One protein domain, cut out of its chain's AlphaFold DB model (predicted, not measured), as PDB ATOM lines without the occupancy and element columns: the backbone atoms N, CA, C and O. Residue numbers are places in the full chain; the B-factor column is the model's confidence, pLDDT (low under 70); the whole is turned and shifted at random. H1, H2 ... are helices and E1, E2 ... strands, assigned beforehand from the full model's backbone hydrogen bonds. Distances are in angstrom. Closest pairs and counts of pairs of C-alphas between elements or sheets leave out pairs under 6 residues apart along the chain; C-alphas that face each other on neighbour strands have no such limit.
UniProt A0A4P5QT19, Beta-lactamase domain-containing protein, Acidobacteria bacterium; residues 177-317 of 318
ATOM      1  N   ASN A 177      20.342 -24.166  51.201       96.31
ATOM      2  CA  ASN A 177      19.189 -24.015  50.317       96.31
ATOM      3  C   ASN A 177      19.065 -22.565  49.817       96.31
ATOM      4  O   ASN A 177      19.771 -21.674  50.287       96.31
ATOM      5  N   ALA A 178      18.135 -22.312  48.892       96.06
ATOM      6  CA  ALA A 178      17.930 -20.986  48.303       96.06
ATOM      7  C   ALA A 178      17.681 -19.868  49.329       96.06
ATOM      8  O   ALA A 178      18.208 -18.770  49.166       96.06
ATOM      9  N   LEU A 179      16.933 -20.145  50.404       95.69
ATOM     10  CA  LEU A 179      16.642 -19.154  51.440       95.69
ATOM     11  C   LEU A 179      17.898 -18.800  52.245       95.69
ATOM     12  O   LEU A 179      18.227 -17.628  52.385       95.69
ATOM     13  N   GLN A 180      18.625 -19.813  52.726       96.75
ATOM     14  CA  GLN A 180      19.884 -19.623  53.459       96.75
ATOM     15  C   GLN A 180      20.945 -18.931  52.602       96.75
ATOM     16  O   GLN A 180      21.699 -18.098  53.094       96.75
ATOM     17  N   PHE A 181      21.000 -19.269  51.315       97.94
ATOM     18  CA  PHE A 181      21.945 -18.668  50.388       97.94
ATOM     19  C   PHE A 181      21.617 -17.197  50.124       97.94
ATOM     20  O   PHE A 181      22.515 -16.361  50.155       97.94
ATOM     21  N   LYS A 182      20.333 -16.864  49.940       98.06
ATOM     22  CA  LYS A 182      19.887 -15.473  49.813       98.06
ATOM     23  C   LYS A 182      20.215 -14.660  51.068       98.06
ATOM     24  O   LYS A 182      20.748 -13.563  50.945       98.06
ATOM     25  N   GLU A 183      19.962 -15.214  52.253       97.88
ATOM     26  CA  GLU A 183      20.315 -14.588  53.535       97.88
ATOM     27  C   GLU A 183      21.829 -14.350  53.660       97.88
ATOM     28  O   GLU A 183      22.257 -13.258  54.024       97.88
ATOM     29  N   ALA A 184      22.657 -15.331  53.283       98.31
ATOM     30  CA  ALA A 184      24.111 -15.162  53.272       98.31
ATOM     31  C   ALA A 184      24.555 -14.020  52.346       98.31
ATOM     32  O   ALA A 184      25.453 -13.259  52.695       98.31
ATOM     33  N   ILE A 185      23.924 -13.884  51.175       98.56
ATOM     34  CA  ILE A 185      24.223 -12.810  50.220       98.56
ATOM     35  C   ILE A 185      23.795 -11.444  50.772       98.56
ATOM     36  O   ILE A 185      24.539 -10.481  50.609       98.56
ATOM     37  N   HIS A 186      22.645 -11.354  51.447       98.00
ATOM     38  CA  HIS A 186      22.234 -10.128  52.135       98.00
ATOM     39  C   HIS A 186      23.275  -9.693  53.163       98.00
ATOM     40  O   HIS A 186      23.805  -8.593  53.055       98.00
ATOM     41  N   GLN A 187      23.651 -10.587  54.080       97.88
ATOM     42  CA  GLN A 187      24.673 -10.292  55.089       97.88
ATOM     43  C   GLN A 187      26.015  -9.901  54.458       97.88
ATOM     44  O   GLN A 187      26.697  -8.999  54.942       97.88
ATOM     45  N   TRP A 188      26.386 -10.557  53.356       98.38
ATOM     46  CA  TRP A 188      27.601 -10.254  52.607       98.38
ATOM     47  C   TRP A 188      27.590  -8.833  52.029       98.38
ATOM     48  O   TRP A 188      28.576  -8.113  52.184       98.38
ATOM     49  N   ILE A 189      26.483  -8.414  51.406       98.19
ATOM     50  CA  ILE A 189      26.313  -7.073  50.822       98.19
ATOM     51  C   ILE A 189      26.200  -6.000  51.906       98.19
ATOM     52  O   ILE A 189      26.908  -4.997  51.820       98.19
ATOM     53  N   ASP A 190      25.373  -6.219  52.931       97.50
ATOM     54  CA  ASP A 190      25.110  -5.251  54.005       97.50
ATOM     55  C   ASP A 190      26.382  -4.912  54.797       97.50
ATOM     56  O   ASP A 190      26.567  -3.781  55.245       97.50
ATOM     57  N   ALA A 191      27.300  -5.874  54.924       97.81
ATOM     58  CA  ALA A 191      28.614  -5.677  55.533       97.81
ATOM     59  C   ALA A 191      29.664  -5.063  54.575       97.81
ATOM     60  O   ALA A 191      30.852  -5.003  54.905       97.81
ATOM     61  N   GLU A 192      29.254  -4.629  53.380       98.00
ATOM     62  CA  GLU A 192      30.086  -4.053  52.313       98.00
ATOM     63  C   GLU A 192      31.264  -4.940  51.856       98.00
ATOM     64  O   GLU A 192      32.191  -4.464  51.188       98.00
ATOM     65  N   PHE A 193      31.251  -6.243  52.158       98.56
ATOM     66  CA  PHE A 193      32.303  -7.164  51.726       98.56
ATOM     67  C   PHE A 193      32.505  -7.199  50.205       98.56
ATOM     68  O   PHE A 193      33.647  -6.999  49.789       98.56
ATOM     69  N   PRO A 194      31.478  -7.373  49.346       98.38
ATOM     70  CA  PRO A 194      31.692  -7.451  47.902       98.38
ATOM     71  C   PRO A 194      32.375  -6.207  47.335       98.38
ATOM     72  O   PRO A 194      33.281  -6.315  46.512       98.38
ATOM     73  N   LYS A 195      32.005  -5.023  47.830       97.50
ATOM     74  CA  LYS A 195      32.618  -3.746  47.454       97.50
ATOM     75  C   LYS A 195      34.082  -3.664  47.885       97.50
ATOM     76  O   LYS A 195      34.921  -3.195  47.126       97.50
ATOM     77  N   ARG A 196      34.414  -4.156  49.085       98.31
ATOM     78  CA  ARG A 196      35.806  -4.260  49.559       98.31
ATOM     79  C   ARG A 196      36.610  -5.315  48.800       98.31
ATOM     80  O   ARG A 196      37.833  -5.210  48.784       98.31
ATOM     81  N   MET A 197      35.950  -6.310  48.208       98.62
ATOM     82  CA  MET A 197      36.568  -7.408  47.460       98.62
ATOM     83  C   MET A 197      36.799  -7.078  45.979       98.62
ATOM     84  O   MET A 197      37.799  -7.514  45.407       98.62
ATOM     85  N   ALA A 198      35.910  -6.291  45.372       97.69
ATOM     86  CA  ALA A 198      36.007  -5.772  44.009       97.69
ATOM     87  C   ALA A 198      37.022  -4.612  43.918       97.69
ATOM     88  O   ALA A 198      36.658  -3.449  43.753       97.69
ATOM     89  N   GLN A 199      38.308  -4.925  44.095       94.44
ATOM     90  CA  GLN A 199      39.425  -3.972  43.985       94.44
ATOM     91  C   GLN A 199      40.117  -4.078  42.626       94.44
ATOM     92  O   GLN A 199      39.798  -4.969  41.849       94.44
ATOM     93  N   THR A 200      41.091  -3.204  42.350       93.94
ATOM     94  CA  THR A 200      41.968  -3.335  41.177       93.94
ATOM     95  C   THR A 200      42.463  -4.778  41.049       93.94
ATOM     96  O   THR A 200      43.074  -5.278  41.998       93.94
ATOM     97  N   PRO A 201      42.158  -5.463  39.935       95.12
ATOM     98  CA  PRO A 201      42.438  -6.880  39.823       95.12
ATOM     99  C   PRO A 201      43.908  -7.140  39.506       95.12
ATOM    100  O   PRO A 201      44.563  -6.367  38.808       95.12
ATOM    101  N   GLU A 202      44.376  -8.301  39.937       96.38
ATOM    102  CA  GLU A 202      45.654  -8.868  39.535       96.38
ATOM    103  C   GLU A 202      45.481  -9.766  38.297       96.38
ATOM    104  O   GLU A 202      44.500 -10.519  38.211       96.38
ATOM    105  N   PRO A 203      46.416  -9.727  37.331       96.69
ATOM    106  CA  PRO A 203      46.363 -10.581  36.156       96.69
ATOM    107  C   PRO A 203      46.601 -12.042  36.537       96.69
ATOM    108  O   PRO A 203      47.572 -12.394  37.206       96.69
ATOM    109  N   GLY A 204      45.709 -12.911  36.078       96.31
ATOM    110  CA  GLY A 204      45.758 -14.341  36.317       96.31
ATOM    111  C   GLY A 204      45.974 -15.174  35.066       96.31
ATOM    112  O   GLY A 204      45.959 -14.701  33.926       96.31
ATOM    113  N   GLU A 205      46.143 -16.471  35.297       93.69
ATOM    114  CA  GLU A 205      46.234 -17.470  34.240       93.69
ATOM    115  C   GLU A 205      45.016 -17.394  33.305       93.69
ATOM    116  O   GLU A 205      43.895 -17.068  33.718       93.69
ATOM    117  N   HIS A 206      45.245 -17.678  32.021       90.00
ATOM    118  CA  HIS A 206      44.216 -17.674  30.973       90.00
ATOM    119  C   HIS A 206      43.461 -16.337  30.820       90.00
ATOM    120  O   HIS A 206      42.341 -16.307  30.311       90.00
ATOM    121  N   GLY A 207      44.074 -15.223  31.234       89.94
ATOM    122  CA  GLY A 207      43.473 -13.891  31.138       89.94
ATOM    123  C   GLY A 207      42.339 -13.660  32.137       89.94
ATOM    124  O   GLY A 207      41.444 -12.855  31.858       89.94
ATOM    125  N   SER A 208      42.350 -14.394  33.257       93.56
ATOM    126  CA  SER A 208      41.534 -14.085  34.433       93.56
ATOM    127  C   SER A 208      42.051 -12.827  35.137       93.56
ATOM    128  O   SER A 208      43.205 -12.444  34.970       93.56
ATOM    129  N   LEU A 209      41.181 -12.169  35.901       96.50
ATOM    130  CA  LEU A 209      41.475 -10.933  36.621       96.50
ATOM    131  C   LEU A 209      40.916 -11.069  38.032       96.50
ATOM    132  O   LEU A 209      39.709 -11.253  38.183       96.50
ATOM    133  N   TRP A 210      41.774 -11.034  39.046       97.88
ATOM    134  CA  TRP A 210      41.408 -11.391  40.416       97.88
ATOM    135  C   TRP A 210      41.467 -10.199  41.361       97.88
ATOM    136  O   TRP A 210      42.529  -9.639  41.606       97.88
ATOM    137  N   GLY A 211      40.318  -9.852  41.934       98.06
ATOM    138  CA  GLY A 211      40.232  -9.028  43.134       98.06
ATOM    139  C   GLY A 211      40.461  -9.884  44.381       98.06
ATOM    140  O   GLY A 211      41.107 -10.928  44.333       98.06
ATOM    141  N   LEU A 212      39.888  -9.494  45.519       98.50
ATOM    142  CA  LEU A 212      40.042 -10.242  46.771       98.50
ATOM    143  C   LEU A 212      38.967 -11.334  46.879       98.50
ATOM    144  O   LEU A 212      37.935 -11.146  47.513       98.50
ATOM    145  N   GLY A 213      39.192 -12.476  46.225       97.19
ATOM    146  CA  GLY A 213      38.277 -13.629  46.216       97.19
ATOM    147  C   GLY A 213      37.139 -13.578  45.193       97.19
ATOM    148  O   GLY A 213      36.382 -14.546  45.064       97.19
ATOM    149  N   LEU A 214      37.054 -12.491  44.424       98.44
ATOM    150  CA  LEU A 214      36.179 -12.350  43.262       98.44
ATOM    151  C   LEU A 214      37.012 -12.171  41.995       98.44
ATOM    152  O   LEU A 214      38.044 -11.506  42.007       98.44
ATOM    153  N   GLN A 215      36.521 -12.723  40.897       97.75
ATOM    154  CA  GLN A 215      37.060 -12.514  39.564       97.75
ATOM    155  C   GLN A 215      36.295 -11.381  38.877       97.75
ATOM    156  O   GLN A 215      35.062 -11.392  38.883       97.75
ATOM    157  N   GLN A 216      36.993 -10.440  38.243       97.62
ATOM    158  CA  GLN A 216      36.346  -9.493  37.341       97.62
ATOM    159  C   GLN A 216      35.909 -10.225  36.072       97.62
ATOM    160  O   GLN A 216      36.695 -10.920  35.418       97.62
ATOM    161  N   LEU A 217      34.632 -10.095  35.731       96.19
ATOM    162  CA  LEU A 217      34.056 -10.758  34.577       96.19
ATOM    163  C   LEU A 217      34.416 -10.033  33.286       96.19
ATOM    164  O   LEU A 217      34.695  -8.833  33.240       96.19
ATOM    165  N   ARG A 218      34.360 -10.805  32.205       92.94
ATOM    166  CA  ARG A 218      34.643 -10.348  30.852       92.94
ATOM    167  C   ARG A 218      33.446 -10.628  29.958       92.94
ATOM    168  O   ARG A 218      32.789 -11.660  30.102       92.94
ATOM    169  N   GLN A 219      33.185  -9.709  29.040       92.44
ATOM    170  CA  GLN A 219      32.168  -9.853  28.006       92.44
ATOM    171  C   GLN A 219      32.732 -10.498  26.740       92.44
ATOM    172  O   GLN A 219      33.947 -10.590  26.549       92.44
ATOM    173  N   GLY A 220      31.816 -10.900  25.873       88.81
ATOM    174  CA  GLY A 220      32.049 -11.488  24.560       88.81
ATOM    175  C   GLY A 220      31.168 -12.724  24.326       88.81
ATOM    176  O   GLY A 220      30.443 -13.157  25.237       88.81
ATOM    177  N   PRO A 221      31.139 -13.268  23.100       86.00
ATOM    178  CA  PRO A 221      30.255 -14.371  22.736       86.00
ATOM    179  C   PRO A 221      30.372 -15.561  23.697       86.00
ATOM    180  O   PRO A 221      31.469 -15.994  24.049       86.00
ATOM    181  N   GLY A 222      29.221 -16.061  24.159       85.81
ATOM    182  CA  GLY A 222      29.147 -17.212  25.062       85.81
ATOM    183  C   GLY A 222      29.554 -16.953  26.516       85.81
ATOM    184  O   GLY A 222      29.558 -17.888  27.317       85.81
ATOM    185  N   SER A 223      29.895 -15.716  26.886       90.75
ATOM    186  CA  SER A 223      30.272 -15.366  28.259       90.75
ATOM    187  C   SER A 223      29.060 -15.016  29.131       90.75
ATOM    188  O   SER A 223      28.075 -14.439  28.667       90.75
ATOM    189  N   LEU A 224      29.163 -15.309  30.432       93.94
ATOM    190  CA  LEU A 224      28.196 -14.837  31.433       93.94
ATOM    191  C   LEU A 224      28.214 -13.306  31.525       93.94
ATOM    192  O   LEU A 224      27.176 -12.689  31.752       93.94
ATOM    193  N   GLY A 225      29.381 -12.695  31.288       94.81
ATOM    194  CA  GLY A 225      29.542 -11.249  31.309       94.81
ATOM    195  C   GLY A 225      28.653 -10.541  30.289       94.81
ATOM    196  O   GLY A 225      27.991  -9.579  30.648       94.81
ATOM    197  N   SER A 226      28.536 -11.057  29.062       93.38
ATOM    198  CA  SER A 226      27.637 -10.469  28.054       93.38
ATOM    199  C   SER A 226      26.173 -10.428  28.492       93.38
ATOM    200  O   SER A 226      25.473  -9.468  28.186       93.38
ATOM    201  N   LEU A 227      25.705 -11.450  29.217       95.38
ATOM    202  CA  LEU A 227      24.349 -11.451  29.770       95.38
ATOM    203  C   LEU A 227      24.214 -10.414  30.889       95.38
ATOM    204  O   LEU A 227      23.237  -9.675  30.931       95.38
ATOM    205  N   LEU A 228      25.207 -10.326  31.771       97.00
ATOM    206  CA  LEU A 228      25.202  -9.386  32.893       97.00
ATOM    207  C   LEU A 228      25.302  -7.921  32.445       97.00
ATOM    208  O   LEU A 228      24.708  -7.051  33.076       97.00
ATOM    209  N   THR A 229      25.990  -7.633  31.339       94.50
ATOM    210  CA  THR A 229      26.023  -6.288  30.736       94.50
ATOM    211  C   THR A 229      24.637  -5.818  30.298       94.50
ATOM    212  O   THR A 229      24.374  -4.619  30.300       94.50
ATOM    213  N   ALA A 230      23.736  -6.741  29.947       94.62
ATOM    214  CA  ALA A 230      22.377  -6.401  29.543       94.62
ATOM    215  C   ALA A 230      21.461  -6.032  30.725       94.62
ATOM    216  O   ALA A 230      20.387  -5.490  30.491       94.62
ATOM    217  N   VAL A 231      21.870  -6.294  31.974       96.69
ATOM    218  CA  VAL A 231      21.089  -5.947  33.171       96.69
ATOM    219  C   VAL A 231      21.161  -4.432  33.406       96.69
ATOM    220  O   VAL A 231      22.252  -3.924  33.696       96.69
ATOM    221  N   PRO A 232      20.042  -3.685  33.334       96.44
ATOM    222  CA  PRO A 232      20.054  -2.241  33.564       96.44
ATOM    223  C   PRO A 232      20.517  -1.882  34.983       96.44
ATOM    224  O   PRO A 232      20.372  -2.673  35.918       96.44
ATOM    225  N   LEU A 233      21.083  -0.686  35.160       96.69
ATOM    226  CA  LEU A 233      21.400  -0.164  36.495       96.69
ATOM    227  C   LEU A 233      20.112   0.006  37.312       96.69
ATOM    228  O   LEU A 233      19.133   0.561  36.818       96.69
ATOM    229  N   GLY A 234      20.123  -0.474  38.553       95.50
ATOM    230  CA  GLY A 234      18.984  -0.431  39.469       95.50
ATOM    231  C   GLY A 234      17.882  -1.457  39.183       95.50
ATOM    232  O   GLY A 234      16.886  -1.461  39.896       95.50
ATOM    233  N   ALA A 235      18.039  -2.335  38.183       96.31
ATOM    234  CA  ALA A 235      17.046  -3.376  37.880       96.31
ATOM    235  C   ALA A 235      16.996  -4.501  38.931       96.31
ATOM    236  O   ALA A 235      16.030  -5.257  38.988       96.31
ATOM    237  N   VAL A 236      18.040  -4.625  39.753       96.31
ATOM    238  CA  VAL A 236      18.149  -5.625  40.821       96.31
ATOM    239  C   VAL A 236      18.378  -4.883  42.133       96.31
ATOM    240  O   VAL A 236      19.509  -4.557  42.481       96.31
ATOM    241  N   ASP A 237      17.290  -4.589  42.839       93.06
ATOM    242  CA  ASP A 237      17.277  -3.866  44.117       93.06
ATOM    243  C   ASP A 237      17.493  -4.781  45.334       93.06
ATOM    244  O   ASP A 237      17.812  -4.315  46.427       93.06
ATOM    245  N   GLN A 238      17.320  -6.088  45.147       94.69
ATOM    246  CA  GLN A 238      17.533  -7.142  46.132       94.69
ATOM    247  C   GLN A 238      18.254  -8.328  45.471       94.69
ATOM    248  O   GLN A 238      18.031  -8.587  44.287       94.69
ATOM    249  N   PRO A 239      19.054  -9.115  46.216       96.31
ATOM    250  CA  PRO A 239      19.691 -10.324  45.709       96.31
ATOM    251  C   PRO A 239      18.715 -11.254  44.985       96.31
ATOM    252  O   PRO A 239      17.745 -11.763  45.568       96.31
ATOM    253  N   LEU A 240      19.008 -11.510  43.712       97.69
ATOM    254  CA  LEU A 240      18.275 -12.447  42.875       97.69
ATOM    255  C   LEU A 240      18.959 -13.814  42.932       97.69
ATOM    256  O   LEU A 240      20.066 -13.981  42.426       97.69
ATOM    257  N   VAL A 241      18.293 -14.804  43.528       97.75
ATOM    258  CA  VAL A 241      18.768 -16.195  43.562       97.75
ATOM    259  C   VAL A 241      17.956 -17.027  42.579       97.75
ATOM    260  O   VAL A 241      16.752 -17.202  42.750       97.75
ATOM    261  N   ILE A 242      18.628 -17.544  41.555       96.69
ATOM    262  CA  ILE A 242      18.049 -18.377  40.501       96.69
ATOM    263  C   ILE A 242      18.327 -19.839  40.852       96.69
ATOM    264  O   ILE A 242      19.476 -20.277  40.819       96.69
ATOM    265  N   GLU A 243      17.291 -20.602  41.186       95.12
ATOM    266  CA  GLU A 243      17.389 -22.049  41.408       95.12
ATOM    267  C   GLU A 243      16.941 -22.789  40.145       95.12
ATOM    268  O   GLU A 243      15.872 -22.504  39.603       95.12
ATOM    269  N   GLY A 244      17.741 -23.742  39.661       90.56
ATOM    270  CA  GLY A 244      17.323 -24.532  38.507       90.56
ATOM    271  C   GLY A 244      18.273 -25.641  38.078       90.56
ATOM    272  O   GLY A 244      19.491 -25.591  38.268       90.56
ATOM    273  N   ASP A 245      17.685 -26.652  37.451       82.94
ATOM    274  CA  ASP A 245      18.331 -27.773  36.787       82.94
ATOM    275  C   ASP A 245      17.883 -27.806  35.317       82.94
ATOM    276  O   ASP A 245      16.758 -28.169  34.993       82.94
ATOM    277  N   SER A 246      18.762 -27.423  34.385       69.81
ATOM    278  CA  SER A 246      18.429 -27.593  32.966       69.81
ATOM    279  C   SER A 246      18.641 -29.043  32.542       69.81
ATOM    280  O   SER A 246      19.757 -29.566  32.630       69.81
ATOM    281  N   GLN A 247      17.576 -29.685  32.060       67.56
ATOM    282  CA  GLN A 247      17.644 -30.992  31.395       67.56
ATOM    283  C   GLN A 247      18.237 -30.886  29.981       67.56
ATOM    284  O   GLN A 247      18.706 -31.880  29.431       67.56
ATOM    285  N   ASN A 248      18.250 -29.679  29.408       66.62
ATOM    286  CA  ASN A 248      18.815 -29.409  28.099       66.62
ATOM    287  C   ASN A 248      20.286 -29.034  28.270       66.62
ATOM    288  O   ASN A 248      20.628 -27.915  28.644       66.62
ATOM    289  N   LEU A 249      21.183 -29.979  28.003       65.19
ATOM    290  CA  LEU A 249      22.597 -29.648  27.876       65.19
ATOM    291  C   LEU A 249      22.771 -28.912  26.548       65.19
ATOM    292  O   LEU A 249      22.742 -29.529  25.487       65.19
ATOM    293  N   SER A 250      22.867 -27.583  26.612       60.03
ATOM    294  CA  SER A 250      23.160 -26.756  25.441       60.03
ATOM    295  C   SER A 250      24.499 -27.187  24.829       60.03
ATOM    296  O   SER A 250      25.389 -27.654  25.545       60.03
ATOM    297  N   GLU A 251      24.637 -27.040  23.508       60.66
ATOM    298  CA  GLU A 251      25.899 -27.314  22.813       60.66
ATOM    299  C   GLU A 251      27.053 -26.512  23.433       60.66
ATOM    300  O   GLU A 251      26.861 -25.403  23.949       60.66
ATOM    301  N   GLU A 252      28.254 -27.096  23.407       62.22
ATOM    302  CA  GLU A 252      29.449 -26.480  23.975       62.22
ATOM    303  C   GLU A 252      29.604 -25.046  23.475       62.22
ATOM    304  O   GLU A 252      29.754 -24.787  22.284       62.22
ATOM    305  N   THR A 253      29.564 -24.094  24.402       63.56
ATOM    306  CA  THR A 253      29.723 -22.690  24.046       63.56
ATOM    307  C   THR A 253      31.194 -22.323  24.181       63.56
ATOM    308  O   THR A 253      31.723 -22.271  25.296       63.56
ATOM    309  N   SER A 254      31.874 -22.074  23.060       68.31
ATOM    310  CA  SER A 254      33.208 -21.479  23.097       68.31
ATOM    311  C   SER A 254      33.107 -20.058  23.650       68.31
ATOM    312  O   SER A 254      32.260 -19.266  23.235       68.31
ATOM    313  N   GLN A 255      33.957 -19.741  24.625       75.69
ATOM    314  CA  GLN A 255      34.015 -18.410  25.217       75.69
ATOM    315  C   GLN A 255      35.081 -17.590  24.502       75.69
ATOM    316  O   GLN A 255      36.247 -17.984  24.449       75.69
ATOM    317  N   HIS A 256      34.682 -16.431  23.990       76.31
ATOM    318  CA  HIS A 256      35.603 -15.423  23.475       76.31
ATOM    319  C   HIS A 256      35.454 -14.160  24.314       76.31
ATOM    320  O   HIS A 256      34.339 -13.698  24.537       76.31
ATOM    321  N   HIS A 257      36.571 -13.627  24.810       82.00
ATOM    322  CA  HIS A 257      36.567 -12.446  25.669       82.00
ATOM    323  C   HIS A 257      37.071 -11.217  24.916       82.00
ATOM    324  O   HIS A 257      38.216 -11.189  24.470       82.00
ATOM    325  N   GLU A 258      36.228 -10.193  24.831       82.00
ATOM    326  CA  GLU A 258      36.477  -8.964  24.062       82.00
ATOM    327  C   GLU A 258      36.800  -7.763  24.957       82.00
ATOM    328  O   GLU A 258      37.461  -6.824  24.525       82.00
ATOM    329  N   GLY A 259      36.380  -7.797  26.224       84.69
ATOM    330  CA  GLY A 259      36.636  -6.721  27.176       84.69
ATOM    331  C   GLY A 259      36.192  -7.069  28.590       84.69
ATOM    332  O   GLY A 259      35.502  -8.062  28.815       84.69
ATOM    333  N   GLU A 260      36.620  -6.256  29.541       88.75
ATOM    334  CA  GLU A 260      36.223  -6.333  30.947       88.75
ATOM    335  C   GLU A 260      34.905  -5.596  31.165       88.75
ATOM    336  O   GLU A 260      34.574  -4.658  30.437       88.75
ATOM    337  N   ILE A 261      34.154  -6.017  32.177       93.44
ATOM    338  CA  ILE A 261      32.930  -5.338  32.601       93.44
ATOM    339  C   ILE A 261      32.973  -5.104  34.105       93.44
ATOM    340  O   ILE A 261      33.722  -5.765  34.826       93.44
ATOM    341  N   ASN A 262      32.152  -4.182  34.604       94.56
ATOM    342  CA  ASN A 262      32.081  -3.900  36.037       94.56
ATOM    343  C   ASN A 262      31.186  -4.898  36.796       94.56
ATOM    344  O   ASN A 262      30.376  -4.526  37.639       94.56
ATOM    345  N   TRP A 263      31.315  -6.179  36.466       97.94
ATOM    346  CA  TRP A 263      30.706  -7.276  37.202       97.94
ATOM    347  C   TRP A 263      31.807  -8.168  37.751       97.94
ATOM    348  O   TRP A 263      32.770  -8.488  37.058       97.94
ATOM    349  N   TRP A 264      31.635  -8.592  38.991       98.62
ATOM    350  CA  TRP A 264      32.570  -9.412  39.744       98.62
ATOM    351  C   TRP A 264      31.879 -10.698  40.149       98.62
ATOM    352  O   TRP A 264      30.688 -10.682  40.441       98.62
ATOM    353  N   GLY A 265      32.583 -11.821  40.188       98.12
ATOM    354  CA  GLY A 265      31.927 -13.070  40.535       98.12
ATOM    355  C   GLY A 265      32.847 -14.210  40.910       98.12
ATOM    356  O   GLY A 265      34.069 -14.091  40.920       98.12
ATOM    357  N   HIS A 266      32.223 -15.334  41.233       98.62
ATOM    358  CA  HIS A 266      32.907 -16.582  41.530       98.62
ATOM    359  C   HIS A 266      32.070 -17.751  41.014       98.62
ATOM    360  O   HIS A 266      30.851 -17.786  41.192       98.62
ATOM    361  N   LEU A 267      32.728 -18.718  40.376       97.62
ATOM    362  CA  LEU A 267      32.097 -19.932  39.866       97.62
ATOM    363  C   LEU A 267      32.549 -21.117  40.716       97.62
ATOM    364  O   LEU A 267      33.745 -21.365  40.840       97.62
ATOM    365  N   ALA A 268      31.607 -21.867  41.281       97.69
ATOM    366  CA  ALA A 268      31.926 -23.042  42.081       97.69
ATOM    367  C   ALA A 268      31.985 -24.318  41.248       97.69
ATOM    368  O   ALA A 268      31.188 -24.514  40.328       97.69
ATOM    369  N   PHE A 269      32.908 -25.221  41.598       96.62
ATOM    370  CA  PHE A 269      33.077 -26.477  40.869       96.62
ATOM    371  C   PHE A 269      31.776 -27.263  40.786       96.62
ATOM    372  O   PHE A 269      31.515 -27.806  39.730       96.62
ATOM    373  N   THR A 270      30.956 -27.313  41.835       96.88
ATOM    374  CA  THR A 270      29.735 -28.132  41.905       96.88
ATOM    375  C   THR A 270      28.559 -27.579  41.113       96.88
ATOM    376  O   THR A 270      27.607 -28.320  40.895       96.88
ATOM    377  N   GLY A 271      28.613 -26.330  40.641       96.38
ATOM    378  CA  GLY A 271      27.533 -25.705  39.875       96.38
ATOM    379  C   GLY A 271      27.165 -24.284  40.304       96.38
ATOM    380  O   GLY A 271      27.023 -23.444  39.409       96.38
ATOM    381  N   PRO A 272      27.084 -23.957  41.606       98.06
ATOM    382  CA  PRO A 272      26.706 -22.621  42.047       98.06
ATOM    383  C   PRO A 272      27.591 -21.506  41.481       98.06
ATOM    384  O   PRO A 272      28.745 -21.727  41.098       98.06
ATOM    385  N   ALA A 273      27.032 -20.306  41.389       98.50
ATOM    386  CA  ALA A 273      27.734 -19.112  40.938       98.50
ATOM    387  C   ALA A 273      27.172 -17.866  41.626       98.50
ATOM    388  O   ALA A 273      26.010 -17.848  42.029       98.50
ATOM    389  N   LEU A 274      27.995 -16.829  41.736       98.50
ATOM    390  CA  LEU A 274      27.646 -15.554  42.356       98.50
ATOM    391  C   LEU A 274      28.220 -14.409  41.523       98.50
ATOM    392  O   LEU A 274      29.381 -14.487  41.119       98.50
ATOM    393  N   PHE A 275      27.426 -13.362  41.306       98.62
ATOM    394  CA  PHE A 275      27.797 -12.167  40.555       98.62
ATOM    395  C   PHE A 275      27.346 -10.904  41.289       98.62
ATOM    396  O   PHE A 275      26.225 -10.849  41.789       98.62
ATOM    397  N   TYR A 276      28.198  -9.887  41.304       98.62
ATOM    398  CA  TYR A 276      27.999  -8.612  41.980       98.62
ATOM    399  C   TYR A 276      28.448  -7.448  41.091       98.62
ATOM    400  O   TYR A 276      29.514  -7.519  40.475       98.62
ATOM    401  N   ARG A 277      27.673  -6.363  41.064       98.19
ATOM    402  CA  ARG A 277      28.041  -5.102  40.413       98.19
ATOM    403  C   ARG A 277      28.194  -3.989  41.456       98.19
ATOM    404  O   ARG A 277      27.215  -3.654  42.120       98.19
ATOM    405  N   PRO A 278      29.383  -3.374  41.588       97.06
ATOM    406  CA  PRO A 278      29.609  -2.302  42.556       97.06
ATOM    407  C   PRO A 278      28.756  -1.044  42.340       97.06
ATOM    408  O   PRO A 278      28.438  -0.370  43.316       97.06
ATOM    409  N   ASP A 279      28.392  -0.728  41.092       96.12
ATOM    410  CA  ASP A 279      27.736   0.543  40.728       96.12
ATOM    411  C   ASP A 279      26.377   0.751  41.410       96.12
ATOM    412  O   ASP A 279      26.031   1.870  41.785       96.12
ATOM    413  N   ASP A 280      25.609  -0.324  41.570       96.81
ATOM    414  CA  ASP A 280      24.253  -0.315  42.124       96.81
ATOM    415  C   ASP A 280      24.021  -1.423  43.158       96.81
ATOM    416  O   ASP A 280      22.893  -1.641  43.588       96.81
ATOM    417  N   GLN A 281      25.088  -2.116  43.567       97.31
ATOM    418  CA  GLN A 281      25.059  -3.269  44.472       97.31
ATOM    419  C   GLN A 281      24.197  -4.440  43.973       97.31
ATOM    420  O   GLN A 281      23.849  -5.324  44.759       97.31
ATOM    421  N   ALA A 282      23.885  -4.486  42.671       98.06
ATOM    422  CA  ALA A 282      23.130  -5.582  42.090       98.06
ATOM    423  C   ALA A 282      23.857  -6.907  42.338       98.06
ATOM    424  O   ALA A 282      25.057  -7.040  42.075       98.06
ATOM    425  N   CYS A 283      23.117  -7.905  42.815       98.50
ATOM    426  CA  CYS A 283      23.652  -9.233  43.059       98.50
ATOM    427  C   CYS A 283      22.742 -10.300  42.461       98.50
ATOM    428  O   CYS A 283      21.559 -10.387  42.792       98.50
ATOM    429  N   ILE A 284      23.315 -11.137  41.601       98.56
ATOM    430  CA  ILE A 284      22.632 -12.260  40.963       98.56
ATOM    431  C   ILE A 284      23.424 -13.521  41.283       98.56
ATOM    432  O   ILE A 284      24.635 -13.576  41.075       98.56
ATOM    433  N   ALA A 285      22.755 -14.550  41.780       98.44
ATOM    434  CA  ALA A 285      23.374 -15.818  42.119       98.44
ATOM    435  C   ALA A 285      22.591 -16.984  41.519       98.44
ATOM    436  O   ALA A 285      21.379 -16.909  41.321       98.44
ATOM    437  N   ILE A 286      23.291 -18.075  41.228       98.19
ATOM    438  CA  ILE A 286      22.728 -19.277  40.615       98.19
ATOM    439  C   ILE A 286      22.966 -20.452  41.555       98.19
ATOM    440  O   ILE A 286      24.109 -20.739  41.914       98.19
ATOM    441  N   LEU A 287      21.898 -21.167  41.900       97.44
ATOM    442  CA  LEU A 287      21.936 -22.469  42.553       97.44
ATOM    443  C   LEU A 287      21.573 -23.554  41.542       97.44
ATOM    444  O   LEU A 287      20.417 -23.766  41.178       97.44
ATOM    445  N   THR A 288      22.608 -24.250  41.085       95.88
ATOM    446  CA  THR A 288      22.511 -25.405  40.196       95.88
ATOM    447  C   THR A 288      23.568 -26.437  40.584       95.88
ATOM    448  O   THR A 288      24.355 -26.207  41.501       95.88
ATOM    449  N   HIS A 289      23.600 -27.580  39.903       95.00
ATOM    450  CA  HIS A 289      24.532 -28.667  40.191       95.00
ATOM    451  C   HIS A 289      25.154 -29.259  38.922       95.00
ATOM    452  O   HIS A 289      24.621 -29.108  37.822       95.00
ATOM    453  N   ARG A 290      26.252 -30.004  39.079       95.00
ATOM    454  CA  ARG A 290      26.954 -30.712  37.994       95.00
ATOM    455  C   ARG A 290      26.525 -32.142  37.740       95.00
ATOM    456  O   ARG A 290      27.111 -32.798  36.890       95.00
ATOM    457  N   ARG A 291      25.489 -32.623  38.420       93.81
ATOM    458  CA  ARG A 291      24.802 -33.836  37.973       93.81
ATOM    459  C   ARG A 291      24.042 -33.552  36.672       93.81
ATOM    460  O   ARG A 291      23.229 -32.619  36.623       93.81
ATOM    461  N   GLY A 292      24.346 -34.319  35.637       92.06
ATOM    462  CA  GLY A 292      23.670 -34.281  34.351       92.06
ATOM    463  C   GLY A 292      22.388 -35.120  34.313       92.06
ATOM    464  O   GLY A 292      22.071 -35.803  35.296       92.06
ATOM    465  N   PRO A 293      21.616 -35.044  33.214       88.94
ATOM    466  CA  PRO A 293      20.331 -35.732  33.073       88.94
ATOM    467  C   PRO A 293      20.432 -37.258  33.180       88.94
ATOM    468  O   PRO A 293      19.507 -37.897  33.680       88.94
ATOM    469  N   GLN A 294      21.552 -37.852  32.752       89.62
ATOM    470  CA  GLN A 294      21.808 -39.292  32.853       89.62
ATOM    471  C   GLN A 294      22.554 -39.673  34.146       89.62
ATOM    472  O   GLN A 294      22.923 -40.831  34.335       89.62
ATOM    473  N   GLY A 295      22.737 -38.723  35.071       90.94
ATOM    474  CA  GLY A 295      23.454 -38.929  36.328       90.94
ATOM    475  C   GLY A 295      24.975 -38.849  36.206       90.94
ATOM    476  O   GLY A 295      25.666 -39.173  37.164       90.94
ATOM    477  N   GLU A 296      25.494 -38.414  35.065       92.94
ATOM    478  CA  GLU A 296      26.904 -38.175  34.782       92.94
ATOM    479  C   GLU A 296      27.412 -36.856  35.388       92.94
ATOM    480  O   GLU A 296      26.633 -35.967  35.748       92.94
ATOM    481  N   LEU A 297      28.736 -36.721  35.526       93.88
ATOM    482  CA  LEU A 297      29.342 -35.443  35.890       93.88
ATOM    483  C   LEU A 297      29.436 -34.572  34.638       93.88
ATOM    484  O   LEU A 297      30.168 -34.902  33.708       93.88
ATOM    485  N   LEU A 298      28.757 -33.430  34.647       93.25
ATOM    486  CA  LEU A 298      28.874 -32.453  33.572       93.25
ATOM    487  C   LEU A 298      30.307 -31.939  33.449       93.25
ATOM    488  O   LEU A 298      30.952 -31.654  34.459       93.25
ATOM    489  N   SER A 299      30.792 -31.752  32.225       91.81
ATOM    490  CA  SER A 299      32.058 -31.075  31.936       91.81
ATOM    491  C   SER A 299      32.022 -29.596  32.366       91.81
ATOM    492  O   SER A 299      30.973 -29.052  32.725       91.81
ATOM    493  N   GLN A 300      33.174 -28.916  32.314       90.50
ATOM    494  CA  GLN A 300      33.235 -27.468  32.565       90.50
ATOM    495  C   GLN A 300      32.451 -26.663  31.511       90.50
ATOM    496  O   GLN A 300      31.775 -25.696  31.862       90.50
ATOM    497  N   SER A 301      32.483 -27.083  30.240       89.62
ATOM    498  CA  SER A 301      31.703 -26.460  29.159       89.62
ATOM    499  C   SER A 301      30.197 -26.629  29.387       89.62
ATOM    500  O   SER A 301      29.445 -25.663  29.280       89.62
ATOM    501  N   GLN A 302      29.753 -27.820  29.796       91.62
ATOM    502  CA  GLN A 302      28.337 -28.122  30.028       91.62
ATOM    503  C   GLN A 302      27.757 -27.380  31.239       91.62
ATOM    504  O   GLN A 302      26.654 -26.836  31.160       91.62
ATOM    505  N   ILE A 303      28.480 -27.315  32.365       93.50
ATOM    506  CA  ILE A 303      27.998 -26.544  33.524       93.50
ATOM    507  C   ILE A 303      27.979 -25.039  33.241       93.50
ATOM    508  O   ILE A 303      27.095 -24.332  33.724       93.50
ATOM    509  N   HIS A 304      28.920 -24.545  32.434       92.69
ATOM    510  CA  HIS A 304      28.906 -23.166  31.958       92.69
ATOM    511  C   HIS A 304      27.671 -22.878  31.099       92.69
ATOM    512  O   HIS A 304      26.952 -21.923  31.383       92.69
ATOM    513  N   ALA A 305      27.363 -23.739  30.126       91.31
ATOM    514  CA  ALA A 305      26.169 -23.614  29.290       91.31
ATOM    515  C   ALA A 305      24.873 -23.600  30.126       91.31
ATOM    516  O   ALA A 305      24.022 -22.728  29.951       91.31
ATOM    517  N   ARG A 306      24.773 -24.474  31.138       92.19
ATOM    518  CA  ARG A 306      23.647 -24.470  32.087       92.19
ATOM    519  C   ARG A 306      23.506 -23.133  32.825       92.19
ATOM    520  O   ARG A 306      22.393 -22.645  33.002       92.19
ATOM    521  N   ARG A 307      24.613 -22.511  33.247       94.12
ATOM    522  CA  ARG A 307      24.586 -21.181  33.885       94.12
ATOM    523  C   ARG A 307      24.138 -20.092  32.912       94.12
ATOM    524  O   ARG A 307      23.371 -19.229  33.318       94.12
ATOM    525  N   ILE A 308      24.579 -20.145  31.653       93.00
ATOM    526  CA  ILE A 308      24.153 -19.221  30.589       93.00
ATOM    527  C   ILE A 308      22.640 -19.304  30.370       93.00
ATOM    528  O   ILE A 308      21.984 -18.270  30.292       93.00
ATOM    529  N   GLU A 309      22.068 -20.507  30.317       92.00
ATOM    530  CA  GLU A 309      20.625 -20.698  30.138       92.00
ATOM    531  C   GLU A 309      19.812 -20.130  31.312       92.00
ATOM    532  O   GLU A 309      18.866 -19.360  31.105       92.00
ATOM    533  N   LEU A 310      20.206 -20.476  32.542       93.88
ATOM    534  CA  LEU A 310      19.542 -20.009  33.760       93.88
ATOM    535  C   LEU A 310      19.634 -18.485  33.892       93.88
ATOM    536  O   LEU A 310      18.621 -17.812  34.091       93.88
ATOM    537  N   LEU A 311      20.837 -17.930  33.722       95.12
ATOM    538  CA  LEU A 311      21.069 -16.493  33.800       95.12
ATOM    539  C   LEU A 311      20.360 -15.743  32.674       95.12
ATOM    540  O   LEU A 311      19.725 -14.727  32.920       95.12
ATOM    541  N   GLY A 312      20.436 -16.249  31.443       93.69
ATOM    542  CA  GLY A 312      19.842 -15.607  30.274       93.69
ATOM    543  C   GLY A 312      18.320 -15.555  30.348       93.69
ATOM    544  O   GLY A 312      17.722 -14.573  29.915       93.69
ATOM    545  N   SER A 313      17.687 -16.576  30.929       91.94
ATOM    546  CA  SER A 313      16.242 -16.576  31.178       91.94
ATOM    547  C   SER A 313      15.849 -15.522  32.213       91.94
ATOM    548  O   SER A 313      14.887 -14.790  31.995       91.94
ATOM    549  N   ALA A 314      16.623 -15.395  33.295       92.56
ATOM    550  CA  ALA A 314      16.381 -14.393  34.326       92.56
ATOM    551  C   ALA A 314      16.640 -12.960  33.829       92.56
ATOM    552  O   ALA A 314      15.811 -12.084  34.042       92.56
ATOM    553  N   VAL A 315      17.736 -12.721  33.104       93.06
ATOM    554  CA  VAL A 315      18.071 -11.394  32.555       93.06
ATOM    555  C   VAL A 315      16.993 -10.892  31.596       93.06
ATOM    556  O   VAL A 315      16.671  -9.717  31.623       93.06
ATOM    557  N   LYS A 316      16.375 -11.767  30.790       91.75
ATOM    558  CA  LYS A 316      15.254 -11.383  29.907       91.75
ATOM    559  C   LYS A 316      14.003 -10.912  30.657       91.75
ATOM    560  O   LYS A 316      13.108 -10.360  30.023       91.75
ATOM    561  N   SER A 317      13.903 -11.207  31.952       89.62
ATOM    562  CA  SER A 317      12.772 -10.821  32.801       89.62
ATOM    563  C   SER A 317      13.020  -9.565  33.642       89.62
ATOM    564  O   SER A 317      12.088  -9.121  34.311       89.62
TER     565      SER A 317
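What this domain is: This is residues 177 to 317 of the 318 residues of the protein "Beta-lactamase domain-containing protein" of Acidobacteria bacterium (UniProt A0A4P5QT19). A strongly twisted sheet of five strands makes the core, with H1 over one face and H4 slanting over the opposite face: three layers, helices on both faces of a sheet. H3 packs on E1 and E3 and sits side by side with H4, short H2 only grazes the sheet, and long loops, residues 198 to 214, 244 to 258 and 288 to 299, run round this body. The printed part has 141 residues, with four named helices and five named strands in the order H1 H2 E1 H3 E2 E3 E4 E5 H4. The sheet, E1 E3 E4 E5 E2, is mixed, and the class is mixed helices and strands, with under half of the residues in named elements. The whole is compact, with a radius of gyration of the C-alphas of 14.5 A and spans of 41 by 34 by 25 A.

How they stand to each other: Begin at E3, residues 259 to 267, which bends by 93 degrees at residue 262. Beside it is the edge strand E1, residues 215 to 219, antiparallel, with N 217 and O 263 at 2.8 A. E3 forms a hairpin with E4, residues 273 to 276, where N 264 and O 276 are 2.8 A apart. E4 forms another with E5, residues 283 to 287, where N 275 and O 284 are 2.8 A apart; E3, E4 and E5 are a meander, each strand the antiparallel neighbour of the one before. Edge strand E2, residues 240 to 243, is parallel to E5, with N 242 and O 285 at 2.8 A. Now look at H4, residues 300 to 315: its height over the sheet is 9.2 A, over E5 and only just over E2, where 3 of its C-alphas fall. It runs slantwise to the strands, at 52 degrees to E5 on the local plane; the closest C-alphas of H4 and E5, those of Arg 307 and Ile 286, are 7.2 A apart, and those of H4 and E2, Leu 310 and Ile 242, are 7.1 A apart. H3, residues 224 to 229, is on the sheet, its Gly 225 C-alpha 4.4 A from that of Gln 219 in E1. H3 and H4 touch at a shallow tilt of 23 degrees, the same way, closest at the C-alphas of Leu 224 and Ile 308, 6.0 A. On the opposite face to H4, H1, residues 178 to 190, is over E5 and E2 at a height over the sheet of 9.8 A, along the strands at 25 degrees to E2 on the local plane; its closest C-alphas to E2 are Lys 182 and Val 241, 6.4 A. H2, residues 193 to 197, only grazes the sheet with residues 194 to 197. In H1, H2, H3 and H4 every O i to N i+4 pair is within hydrogen-bond range.

Where its parts are: Find C-alpha 178 at (17.930, -20.986, 48.303), where H1 begins its 18.2 A. E3 spans 18.9 A, E5 13.4 A and E1 12.8 A. H4, 22.1 A, ends at C-alpha 315, (18.071, -11.394, 32.555).

The domain as a whole: The C-alphas farthest apart, Thr 200 and Gln 294, are 42.1 A apart. The printed part has no cut; the links H2 to E1, E2 to E3 and E5 to H4 are long. Look for low confidence at residues 246 to 254, under 70.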